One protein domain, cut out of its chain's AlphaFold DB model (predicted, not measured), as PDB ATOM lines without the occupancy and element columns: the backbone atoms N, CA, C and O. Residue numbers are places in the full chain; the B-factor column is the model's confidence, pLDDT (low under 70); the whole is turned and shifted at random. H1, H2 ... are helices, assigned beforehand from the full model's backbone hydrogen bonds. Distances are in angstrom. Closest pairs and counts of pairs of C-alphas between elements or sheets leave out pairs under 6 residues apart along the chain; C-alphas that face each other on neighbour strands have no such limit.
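AT A GLANCE: This is residues 2 to 90 of the 569 residues of the protein "Collar domain-containing protein" of Pseudogulbenkiania ferrooxidans EGD-HP2 (UniProt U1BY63). With little regular structure, this is a long rod in which one long helix, H1, makes the middle, and a shorter helix, H2, packs at an angle on its last part. An unnamed stretch, residues 2 to 30, reaches past the beginning of H1 with a loop round Ser 21, and residues 78 to 90 make a tail beyond H2 at the other end. The printed part has 89 residues with two named helices, H1 then H2, and no named strand; the class is all helix, with under half of the residues in named elements. It is extended, with a radius of gyration of the C-alphas of 20.2 A and spans of 71 by 20 by 19 A.

IN THESE COORDINATES: H1 is residues 31 to 54, 34.1 A from C-alpha 31 at (91.386, 141.669, 117.426) to C-alpha 54. H2 is residues 67 to 77, 15.0 A long, ending at C-alpha 77 at (124.498, 127.552, 142.061).

HOW THE PARTS SIT: H1 touches H2 with residues 48 to 54 alone; the closest C-alphas, those of Ile 52 and Ala 71, are 5.2 A apart. They run the same way at a steep tilt of 51 degrees. In H1 and H2 every O i to N i+4 pair is within hydrogen-bond range.

THE WHOLE: The C-alphas farthest apart, those of Ser 21 and Thr 85, are 71.3 A apart. The link from H1 to H2, 12 residues, is long. The printed part has no cut, and no printed residue is under 70 in pLDDT.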
ATOM      1  N   GLN A   2     101.754 126.258 133.908       70.12
ATOM      2  CA  GLN A   2     100.969 125.520 132.921       70.12
ATOM      3  C   GLN A   2     101.683 125.551 131.568       70.12
ATOM      4  O   GLN A   2     102.549 126.405 131.357       70.12
ATOM      5  N   ASP A   3     101.298 124.647 130.669       74.62
ATOM      6  CA  ASP A   3     101.684 124.739 129.263       74.62
ATOM      7  C   ASP A   3     101.336 126.128 128.699       74.62
ATOM      8  O   ASP A   3     100.398 126.773 129.193       74.62
ATOM      9  N   PRO A   4     102.065 126.608 127.672       81.50
ATOM     10  CA  PRO A   4     101.734 127.860 127.010       81.50
ATOM     11  C   PRO A   4     100.257 127.902 126.639       81.50
ATOM     12  O   PRO A   4      99.698 126.906 126.163       81.50
ATOM     13  N   ILE A   5      99.623 129.061 126.828       86.62
ATOM     14  CA  ILE A   5      98.239 129.238 126.399       86.62
ATOM     15  C   ILE A   5      98.148 128.908 124.907       86.62
ATOM     16  O   ILE A   5      98.934 129.401 124.091       86.62
ATOM     17  N   LYS A   6      97.215 128.023 124.548       87.19
ATOM     18  CA  LYS A   6      97.008 127.658 123.146       87.19
ATOM     19  C   LYS A   6      96.500 128.891 122.395       87.19
ATOM     20  O   LYS A   6      95.663 129.607 122.947       87.19
ATOM     21  N   PRO A   7      96.979 129.144 121.166       88.88
ATOM     22  CA  PRO A   7      96.408 130.197 120.345       88.88
ATOM     23  C   PRO A   7      94.904 129.998 120.160       88.88
ATOM     24  O   PRO A   7      94.403 128.868 120.226       88.88
ATOM     25  N   VAL A   8      94.192 131.089 119.890       87.31
ATOM     26  CA  VAL A   8      92.788 131.027 119.478       87.31
ATOM     27  C   VAL A   8      92.620 130.050 118.297       87.31
ATOM     28  O   VAL A   8      93.461 130.031 117.395       87.31
ATOM     29  N   PRO A   9      91.575 129.197 118.288       86.69
ATOM     30  CA  PRO A   9      91.426 128.121 117.307       86.69
ATOM     31  C   PRO A   9      90.869 128.631 115.967       86.69
ATOM     32  O   PRO A   9      89.807 128.209 115.516       86.69
ATOM     33  N   THR A  10      91.581 129.556 115.330       85.94
ATOM     34  CA  THR A  10      91.332 130.019 113.959       85.94
ATOM     35  C   THR A  10      92.390 129.438 113.013       85.94
ATOM     36  O   THR A  10      93.467 129.047 113.474       85.94
ATOM     37  N   PRO A  11      92.128 129.353 111.691       84.94
ATOM     38  CA  PRO A  11      93.085 128.786 110.734       84.94
ATOM     39  C   PRO A  11      94.470 129.442 110.765       84.94
ATOM     40  O   PRO A  11      95.475 128.774 110.542       84.94
ATOM     41  N   ASP A  12      94.527 130.739 111.068       88.50
ATOM     42  CA  ASP A  12      95.751 131.529 111.180       88.50
ATOM     43  C   ASP A  12      96.177 131.806 112.634       88.50
ATOM     44  O   ASP A  12      97.144 132.534 112.857       88.50
ATOM     45  N   GLN A  13      95.480 131.218 113.616       91.50
ATOM     46  CA  GLN A  13      95.761 131.322 115.054       91.50
ATOM     47  C   GLN A  13      95.679 132.747 115.637       91.50
ATOM     48  O   GLN A  13      96.268 133.041 116.685       91.50
ATOM     49  N   LYS A  14      94.937 133.635 114.967       88.88
ATOM     50  CA  LYS A  14      94.701 135.025 115.371       88.88
ATOM     51  C   LYS A  14      93.223 135.321 115.576       88.88
ATOM     52  O   LYS A  14      92.349 134.712 114.964       88.88
ATOM     53  N   PHE A  15      92.952 136.287 116.446       90.12
ATOM     54  CA  PHE A  15      91.641 136.911 116.556       90.12
ATOM     55  C   PHE A  15      91.386 137.780 115.323       90.12
ATOM     56  O   PHE A  15      92.322 138.401 114.811       90.12
ATOM     57  N   HIS A  16      90.121 137.851 114.902       86.62
ATOM     58  CA  HIS A  16      89.630 138.670 113.792       86.62
ATOM     59  C   HIS A  16      88.484 139.554 114.276       86.62
ATOM     60  O   HIS A  16      87.681 139.128 115.111       86.62
ATOM     61  N   ASP A  17      88.419 140.787 113.775       85.62
ATOM     62  CA  ASP A  17      87.272 141.658 114.027       85.62
ATOM     63  C   ASP A  17      86.065 141.158 113.220       85.62
ATOM     64  O   ASP A  17      86.210 140.588 112.139       85.62
ATOM     65  N   GLY A  18      84.860 141.356 113.752       80.94
ATOM     66  CA  GLY A  18      83.632 140.932 113.078       80.94
ATOM     67  C   GLY A  18      83.347 141.783 111.846       80.94
ATOM     68  O   GLY A  18      83.622 142.983 111.837       80.94
ATOM     69  N   ASN A  19      82.737 141.179 110.827       78.94
ATOM     70  CA  ASN A  19      82.337 141.870 109.608       78.94
ATOM     71  C   ASN A  19      80.805 141.804 109.444       78.94
ATOM     72  O   ASN A  19      80.260 140.788 108.999       78.94
ATOM     73  N   PRO A  20      80.081 142.896 109.763       75.38
ATOM     74  CA  PRO A  20      78.618 142.945 109.680       75.38
ATOM     75  C   PRO A  20      78.066 142.706 108.269       75.38
ATOM     76  O   PRO A  20      76.908 142.330 108.116       75.38
ATOM     77  N   SER A  21      78.887 142.926 107.240       73.44
ATOM     78  CA  SER A  21      78.525 142.817 105.821       73.44
ATOM     79  C   SER A  21      78.533 141.373 105.311       73.44
ATOM     80  O   SER A  21      77.838 141.062 104.347       73.44
ATOM     81  N   THR A  22      79.325 140.499 105.936       77.56
ATOM     82  CA  THR A  22      79.465 139.072 105.581       77.56
ATOM     83  C   THR A  22      78.799 138.148 106.604       77.56
ATOM     84  O   THR A  22      78.661 136.956 106.348       77.56
ATOM     85  N   GLY A  23      78.357 138.693 107.746       75.81
ATOM     86  CA  GLY A  23      77.773 137.932 108.853       75.81
ATOM     87  C   GLY A  23      78.810 137.260 109.760       75.81
ATOM     88  O   GLY A  23      78.436 136.463 110.619       75.81
ATOM     89  N   GLU A  24      80.099 137.570 109.594       76.81
ATOM     90  CA  GLU A  24      81.171 137.036 110.435       76.81
ATOM     91  C   GLU A  24      81.113 137.656 111.836       76.81
ATOM     92  O   GLU A  24      81.264 138.868 112.021       76.81
ATOM     93  N   LEU A  25      80.877 136.807 112.836       72.38
ATOM     94  CA  LEU A  25      80.803 137.201 114.239       72.38
ATOM     95  C   LEU A  25      82.206 137.539 114.776       72.38
ATOM     96  O   LEU A  25      83.123 136.734 114.651       72.38
ATOM     97  N   GLY A  26      82.356 138.712 115.399       71.44
ATOM     98  CA  GLY A  26      83.605 139.181 116.017       71.44
ATOM     99  C   GLY A  26      83.559 139.257 117.540       71.44
ATOM    100  O   GLY A  26      82.510 139.075 118.161       71.44
ATOM    101  N   THR A  27      84.695 139.579 118.157       72.06
ATOM    102  CA  THR A  27      84.790 139.825 119.604       72.06
ATOM    103  C   THR A  27      84.415 141.271 119.960       72.06
ATOM    104  O   THR A  27      84.615 142.185 119.168       72.06
ATOM    105  N   ILE A  28      83.888 141.509 121.173       80.69
ATOM    106  CA  ILE A  28      83.580 142.871 121.681       80.69
ATOM    107  C   ILE A  28      84.862 143.718 121.806       80.69
ATOM    108  O   ILE A  28      84.837 144.936 121.643       80.69
ATOM    109  N   VAL A  29      85.986 143.064 122.099       86.25
ATOM    110  CA  VAL A  29      87.316 143.679 122.170       86.25
ATOM    111  C   VAL A  29      88.023 143.513 120.830       86.25
ATOM    112  O   VAL A  29      87.946 142.436 120.244       86.25
ATOM    113  N   SER A  30      88.739 144.542 120.369       88.69
ATOM    114  CA  SER A  30      89.427 144.517 119.073       88.69
ATOM    115  C   SER A  30      90.414 143.352 118.953       88.69
ATOM    116  O   SER A  30      91.203 143.104 119.876       88.69
ATOM    117  N   ALA A  31      90.456 142.729 117.781       88.25
ATOM    118  CA  ALA A  31      91.386 141.669 117.426       88.25
ATOM    119  C   ALA A  31      92.851 142.075 117.609       88.25
ATOM    120  O   ALA A  31      93.653 141.272 118.078       88.25
ATOM    121  N   SER A  32      93.214 143.325 117.293       90.12
ATOM    122  CA  SER A  32      94.575 143.836 117.507       90.12
ATOM    123  C   SER A  32      95.000 143.710 118.972       90.12
ATOM    124  O   SER A  32      96.022 143.087 119.257       90.12
ATOM    125  N   TRP A  33      94.183 144.212 119.902       91.38
ATOM    126  CA  TRP A  33      94.469 144.120 121.333       91.38
ATOM    127  C   TRP A  33      94.530 142.667 121.820       91.38
ATOM    128  O   TRP A  33      95.479 142.296 122.508       91.38
ATOM    129  N   LEU A  34      93.572 141.821 121.419       91.81
ATOM    130  CA  LEU A  34      93.545 140.408 121.818       91.81
ATOM    131  C   LEU A  34      94.763 139.631 121.298       91.81
ATOM    132  O   LEU A  34      95.358 138.853 122.043       91.81
ATOM    133  N   ASN A  35      95.185 139.883 120.057       91.56
ATOM    134  CA  ASN A  35      96.388 139.288 119.477       91.56
ATOM    135  C   ASN A  35      97.665 139.774 120.180       91.56
ATOM    136  O   ASN A  35      98.559 138.968 120.441       91.56
ATOM    137  N   THR A  36      97.756 141.062 120.536       93.50
ATOM    138  CA  THR A  36      98.881 141.595 121.321       93.50
ATOM    139  C   THR A  36      98.953 140.956 122.705       93.50
ATOM    140  O   THR A  36     100.029 140.537 123.123       93.50
ATOM    141  N   VAL A  37      97.820 140.827 123.403       93.62
ATOM    142  CA  VAL A  37      97.756 140.178 124.721       93.62
ATOM    143  C   VAL A  37      98.127 138.696 124.626       93.62
ATOM    144  O   VAL A  37      98.959 138.236 125.408       93.62
ATOM    145  N   GLN A  38      97.582 137.958 123.650       93.00
ATOM    146  CA  GLN A  38      97.938 136.554 123.410       93.00
ATOM    147  C   GLN A  38      99.444 136.402 123.173       93.00
ATOM    148  O   GLN A  38     100.085 135.583 123.828       93.00
ATOM    149  N   SER A  39     100.017 137.227 122.291       91.56
ATOM    150  CA  SER A  39     101.447 137.194 121.984       91.56
ATOM    151  C   SER A  39     102.300 137.497 123.214       91.56
ATOM    152  O   SER A  39     103.242 136.760 123.481       91.56
ATOM    153  N   ALA A  40     101.981 138.547 123.976       93.06
ATOM    154  CA  ALA A  40     102.749 138.924 125.161       93.06
ATOM    155  C   ALA A  40     102.744 137.809 126.217       93.06
ATOM    156  O   ALA A  40     103.798 137.441 126.733       93.06
ATOM    157  N   ILE A  41     101.573 137.218 126.484       92.44
ATOM    158  CA  ILE A  41     101.436 136.109 127.437       92.44
ATOM    159  C   ILE A  41     102.236 134.893 126.965       92.44
ATOM    160  O   ILE A  41     102.985 134.318 127.754       92.44
ATOM    161  N   GLN A  42     102.120 134.517 125.689       91.12
ATOM    162  CA  GLN A  42     102.858 133.384 125.135       91.12
ATOM    163  C   GLN A  42     104.371 133.610 125.196       91.12
ATOM    164  O   GLN A  42     105.089 132.712 125.623       91.12
ATOM    165  N   THR A  43     104.863 134.800 124.842       91.62
ATOM    166  CA  THR A  43     106.294 135.127 124.921       91.62
ATOM    167  C   THR A  43     106.811 135.027 126.354       91.62
ATOM    168  O   THR A  43     107.786 134.319 126.593       91.62
ATOM    169  N   THR A  44     106.126 135.639 127.327       92.19
ATOM    170  CA  THR A  44     106.521 135.534 128.741       92.19
ATOM    171  C   THR A  44     106.483 134.086 129.229       92.19
ATOM    172  O   THR A  44     107.382 133.648 129.946       92.19
ATOM    173  N   GLN A  45     105.479 133.302 128.822       91.81
ATOM    174  CA  GLN A  45     105.419 131.886 129.176       91.81
ATOM    175  C   GLN A  45     106.589 131.092 128.566       91.81
ATOM    176  O   GLN A  45     107.179 130.254 129.242       91.81
ATOM    177  N   GLN A  46     106.981 131.373 127.325       90.69
ATOM    178  CA  GLN A  46     108.103 130.686 126.681       90.69
ATOM    179  C   GLN A  46     109.459 131.007 127.324       90.69
ATOM    180  O   GLN A  46     110.300 130.115 127.459       90.69
ATOM    181  N   GLU A  47     109.676 132.244 127.773       92.06
ATOM    182  CA  GLU A  47     110.897 132.611 128.503       92.06
ATOM    183  C   GLU A  47     111.004 131.858 129.833       92.06
ATOM    184  O   GLU A  47     112.033 131.246 130.127       92.06
ATOM    185  N   VAL A  48     109.922 131.822 130.616       91.62
ATOM    186  CA  VAL A  48     109.911 131.109 131.901       91.62
ATOM    187  C   VAL A  48     110.059 129.594 131.697       91.62
ATOM    188  O   VAL A  48     110.763 128.940 132.470       91.62
ATOM    189  N   LEU A  49     109.477 129.027 130.634       90.31
ATOM    190  CA  LEU A  49     109.678 127.619 130.272       90.31
ATOM    191  C   LEU A  49     111.113 127.323 129.853       90.31
ATOM    192  O   LEU A  49     111.638 126.281 130.225       90.31
ATOM    193  N   SER A  50     111.773 128.233 129.139       90.25
ATOM    194  CA  SER A  50     113.180 128.077 128.764       90.25
ATOM    195  C   SER A  50     114.081 128.010 129.998       90.25
ATOM    196  O   SER A  50     114.971 127.162 130.068       90.25
ATOM    197  N   VAL A  51     113.792 128.820 131.023       92.81
ATOM    198  CA  VAL A  51     114.477 128.732 132.320       92.81
ATOM    199  C   VAL A  51     114.207 127.379 132.987       92.81
ATOM    200  O   VAL A  51     115.157 126.711 133.385       92.81
ATOM    201  N   ILE A  52     112.953 126.920 133.062       92.12
ATOM    202  CA  ILE A  52     112.611 125.623 133.681       92.12
ATOM    203  C   ILE A  52     113.282 124.454 132.945       92.12
ATOM    204  O   ILE A  52     113.901 123.607 133.584       92.12
ATOM    205  N   ASN A  53     113.228 124.445 131.614       89.69
ATOM    206  CA  ASN A  53     113.780 123.380 130.779       89.69
ATOM    207  C   ASN A  53     115.312 123.321 130.834       89.69
ATOM    208  O   ASN A  53     115.895 122.251 130.657       89.69
ATOM    209  N   SER A  54     115.977 124.450 131.108       86.94
ATOM    210  CA  SER A  54     117.436 124.486 131.272       86.94
ATOM    211  C   SER A  54     117.927 123.693 132.493       86.94
ATOM    212  O   SER A  54     119.089 123.295 132.546       86.94
ATOM    213  N   ASN A  55     117.043 123.395 133.451       87.38
ATOM    214  CA  ASN A  55     117.351 122.556 134.602       87.38
ATOM    215  C   ASN A  55     117.292 121.060 134.245       87.38
ATOM    216  O   ASN A  55     116.262 120.415 134.439       87.38
ATOM    217  N   ASN A  56     118.390 120.499 133.728       83.38
ATOM    218  CA  ASN A  56     118.531 119.065 133.414       83.38
ATOM    219  C   ASN A  56     117.403 118.486 132.531       83.38
ATOM    220  O   ASN A  56     117.051 117.313 132.655       83.38
ATOM    221  N   GLY A  57     116.815 119.301 131.649       82.00
ATOM    222  CA  GLY A  57     115.722 118.873 130.774       82.00
ATOM    223  C   GLY A  57     114.382 118.673 131.489       82.00
ATOM    224  O   GLY A  57     113.519 117.967 130.967       82.00
ATOM    225  N   GLN A  58     114.198 119.259 132.678       85.38
ATOM    226  CA  GLN A  58     112.933 119.218 133.407       85.38
ATOM    227  C   GLN A  58     111.784 119.755 132.540       85.38
ATOM    228  O   GLN A  58     111.856 120.866 132.032       85.38
ATOM    229  N   GLN A  59     110.690 118.999 132.440       86.31
ATOM    230  CA  GLN A  59     109.450 119.479 131.827       86.31
ATOM    231  C   GLN A  59     108.602 120.258 132.837       86.31
ATOM    232  O   GLN A  59     108.640 119.991 134.044       86.31
ATOM    233  N   ALA A  60     107.830 121.226 132.345       85.88
ATOM    234  CA  ALA A  60     106.935 122.000 133.190       85.88
ATOM    235  C   ALA A  60     105.823 121.121 133.776       85.88
ATOM    236  O   ALA A  60     105.157 120.376 133.065       85.88
ATOM    237  N   ASP A  61     105.616 121.244 135.085       88.38
ATOM    238  CA  ASP A  61     104.571 120.523 135.811       88.38
ATOM    239  C   ASP A  61     103.546 121.523 136.373       88.38
ATOM    240  O   ASP A  61     103.885 122.319 137.263       88.38
ATOM    241  N   PRO A  62     102.291 121.517 135.893       86.06
ATOM    242  CA  PRO A  62     101.236 122.385 136.406       86.06
ATOM    243  C   PRO A  62     100.957 122.222 137.907       86.06
ATOM    244  O   PRO A  62     100.528 123.189 138.536       86.06
ATOM    245  N   ALA A  63     101.223 121.048 138.490       89.31
ATOM    246  CA  ALA A  63     101.000 120.771 139.909       89.31
ATOM    247  C   ALA A  63     102.086 121.370 140.823       89.31
ATOM    248  O   ALA A  63     101.879 121.494 142.032       89.31
ATOM    249  N   ARG A  64     103.236 121.780 140.269       87.50
ATOM    250  CA  ARG A  64     104.374 122.312 141.032       87.50
ATOM    251  C   ARG A  64     104.458 123.836 140.998       87.50
ATOM    252  O   ARG A  64     104.453 124.462 139.934       87.50
ATOM    253  N   GLN A  65     104.662 124.435 142.171       88.31
ATOM    254  CA  GLN A  65     104.833 125.888 142.333       88.31
ATOM    255  C   GLN A  65     106.294 126.321 142.556       88.31
ATOM    256  O   GLN A  65     106.584 127.511 142.564       88.31
ATOM    257  N   ASP A  66     107.229 125.378 142.689       90.62
ATOM    258  CA  ASP A  66     108.629 125.646 143.044       90.62
ATOM    259  C   ASP A  66     109.621 125.482 141.877       90.62
ATOM    260  O   ASP A  66     110.787 125.848 141.998       90.62
ATOM    261  N   GLN A  67     109.167 124.963 140.732       91.94
ATOM    262  CA  GLN A  67     110.016 124.602 139.590       91.94
ATOM    263  C   GLN A  67     110.858 125.755 139.026       91.94
ATOM    264  O   GLN A  67     112.028 125.553 138.721       91.94
ATOM    265  N   LEU A  68     110.301 126.969 138.934       91.44
ATOM    266  CA  LEU A  68     111.042 128.134 138.445       91.44
ATOM    267  C   LEU A  68     112.157 128.520 139.424       91.44
ATOM    268  O   LEU A  68     113.292 128.753 139.022       91.44
ATOM    269  N   VAL A  69     111.847 128.531 140.722       91.75
ATOM    270  CA  VAL A  69     112.834 128.784 141.778       91.75
ATOM    271  C   VAL A  69     113.924 127.715 141.780       91.75
ATOM    272  O   VAL A  69     115.092 128.054 141.949       91.75
ATOM    273  N   GLN A  70     113.576 126.441 141.580       91.19
ATOM    274  CA  GLN A  70     114.569 125.370 141.480       91.19
ATOM    275  C   GLN A  70     115.472 125.555 140.261       91.19
ATOM    276  O   GLN A  70     116.688 125.482 140.406       91.19
ATOM    277  N   ALA A  71     114.907 125.872 139.096       91.88
ATOM    278  CA  ALA A  71     115.686 126.098 137.887       91.88
ATOM    279  C   ALA A  71     116.638 127.297 138.010       91.88
ATOM    280  O   ALA A  71     117.808 127.193 137.655       91.88
ATOM    281  N   ILE A  72     116.184 128.405 138.607       92.12
ATOM    282  CA  ILE A  72     117.038 129.571 138.880       92.12
ATOM    283  C   ILE A  72     118.168 129.211 139.851       92.12
ATOM    284  O   ILE A  72     119.308 129.614 139.636       92.12
ATOM    285  N   LYS A  73     117.887 128.439 140.909       91.12
ATOM    286  CA  LYS A  73     118.931 127.973 141.838       91.12
ATOM    287  C   LYS A  73     119.948 127.079 141.135       91.12
ATOM    288  O   LYS A  73     121.140 127.250 141.347       91.12
ATOM    289  N   GLN A  74     119.500 126.187 140.263       89.62
ATOM    290  CA  GLN A  74     120.380 125.311 139.490       89.62
ATOM    291  C   GLN A  74     121.260 126.105 138.516       89.62
ATOM    292  O   GLN A  74     122.463 125.880 138.475       89.62
ATOM    293  N   LEU A  75     120.713 127.114 137.832       88.81
ATOM    294  CA  LEU A  75     121.492 128.036 136.993       88.81
ATOM    295  C   LEU A  75     122.507 128.865 137.796       88.81
ATOM    296  O   LEU A  75     123.630 129.064 137.350       88.81
ATOM    297  N   ALA A  76     122.117 129.365 138.970       87.69
ATOM    298  CA  ALA A  76     122.962 130.248 139.773       87.69
ATOM    299  C   ALA A  76     124.028 129.502 140.595       87.69
ATOM    300  O   ALA A  76     125.090 130.060 140.871       87.69
ATOM    301  N   TRP A  77     123.728 128.282 141.046       89.75
ATOM    302  CA  TRP A  77     124.498 127.552 142.061       89.75
ATOM    303  C   TRP A  77     124.884 126.127 141.656       89.75
ATOM    304  O   TRP A  77     125.569 125.460 142.425       89.75
ATOM    305  N   GLY A  78     124.408 125.618 140.517       85.38
ATOM    306  CA  GLY A  78     124.578 124.210 140.134       85.38
ATOM    307  C   GLY A  78     123.869 123.222 141.072       85.38
ATOM    308  O   GLY A  78     124.193 122.037 141.074       85.38
ATOM    309  N   GLY A  79     122.951 123.699 141.927       85.25
ATOM    310  CA  GLY A  79     122.346 122.892 142.983       85.25
ATOM    311  C   GLY A  79     121.178 123.561 143.716       85.25
ATOM    312  O   GLY A  79     120.803 124.703 143.456       85.25
ATOM    313  N   ASN A  80     120.600 122.846 144.689       84.56
ATOM    314  CA  ASN A  80     119.435 123.308 145.465       84.56
ATOM    315  C   ASN A  80     119.781 124.280 146.612       84.56
ATOM    316  O   ASN A  80     118.877 124.872 147.213       84.56
ATOM    317  N   ALA A  81     121.068 124.449 146.923       88.06
ATOM    318  CA  ALA A  81     121.568 125.298 147.999       88.06
ATOM    319  C   ALA A  81     122.756 126.139 147.519       88.06
ATOM    320  O   ALA A  81     123.492 125.727 146.625       88.06
ATOM    321  N   LYS A  82     122.943 127.310 148.136       91.75
ATOM    322  CA  LYS A  82     124.066 128.203 147.841       91.75
ATOM    323  C   LYS A  82     125.388 127.515 148.218       91.75
ATOM    324  O   LYS A  82     125.519 127.115 149.378       91.75
ATOM    325  N   PRO A  83     126.375 127.415 147.312       89.88
ATOM    326  CA  PRO A  83     127.648 126.795 147.627       89.88
ATOM    327  C   PRO A  83     128.435 127.619 148.647       89.88
ATOM    328  O   PRO A  83     128.418 128.855 148.628       89.88
ATOM    329  N   THR A  84     129.143 126.924 149.535       89.19
ATOM    330  CA  THR A  84     130.010 127.523 150.565       89.19
ATOM    331  C   THR A  84     131.495 127.465 150.201       89.19
ATOM    332  O   THR A  84     132.324 127.973 150.949       89.19
ATOM    333  N   THR A  85     131.844 126.861 149.063       81.75
ATOM    334  CA  THR A  85     133.219 126.718 148.567       81.75
ATOM    335  C   THR A  85     133.312 127.185 147.116       81.75
ATOM    336  O   THR A  85     132.327 127.123 146.382       81.75
ATOM    337  N   LEU A  86     134.502 127.621 146.686       81.50
ATOM    338  CA  LEU A  86     134.771 128.008 145.291       81.50
ATOM    339  C   LEU A  86     134.495 126.853 144.317       81.50
ATOM    340  O   LEU A  86     133.808 127.047 143.317       81.50
ATOM    341  N   ALA A  87     134.917 125.638 144.679       78.44
ATOM    342  CA  ALA A  87     134.626 124.429 143.910       78.44
ATOM    343  C   ALA A  87     133.116 124.203 143.726       78.44
ATOM    344  O   ALA A  87     132.677 123.778 142.663       78.44
ATOM    345  N   GLY A  88     132.304 124.539 144.732       81.81
ATOM    346  CA  GLY A  88     130.851 124.449 144.634       81.81
ATOM    347  C   GLY A  88     130.216 125.474 143.683       81.81
ATOM    348  O   GLY A  88     129.114 125.231 143.212       81.81
ATOM    349  N   TYR A  89     130.904 126.573 143.350       82.56
ATOM    350  CA  TYR A  89     130.519 127.487 142.260       82.56
ATOM    351  C   TYR A  89     131.076 127.058 140.889       82.56
ATOM    352  O   TYR A  89     130.901 127.780 139.912       82.56
ATOM    353  N   GLY A  90     131.775 125.921 140.802       78.50
ATOM    354  CA  GLY A  90     132.461 125.481 139.583       78.50
ATOM    355  C   GLY A  90     133.798 126.186 139.320       78.50
ATOM    356  O   GLY A  90     134.360 126.031 138.241       78.50
TER     357      GLY A  90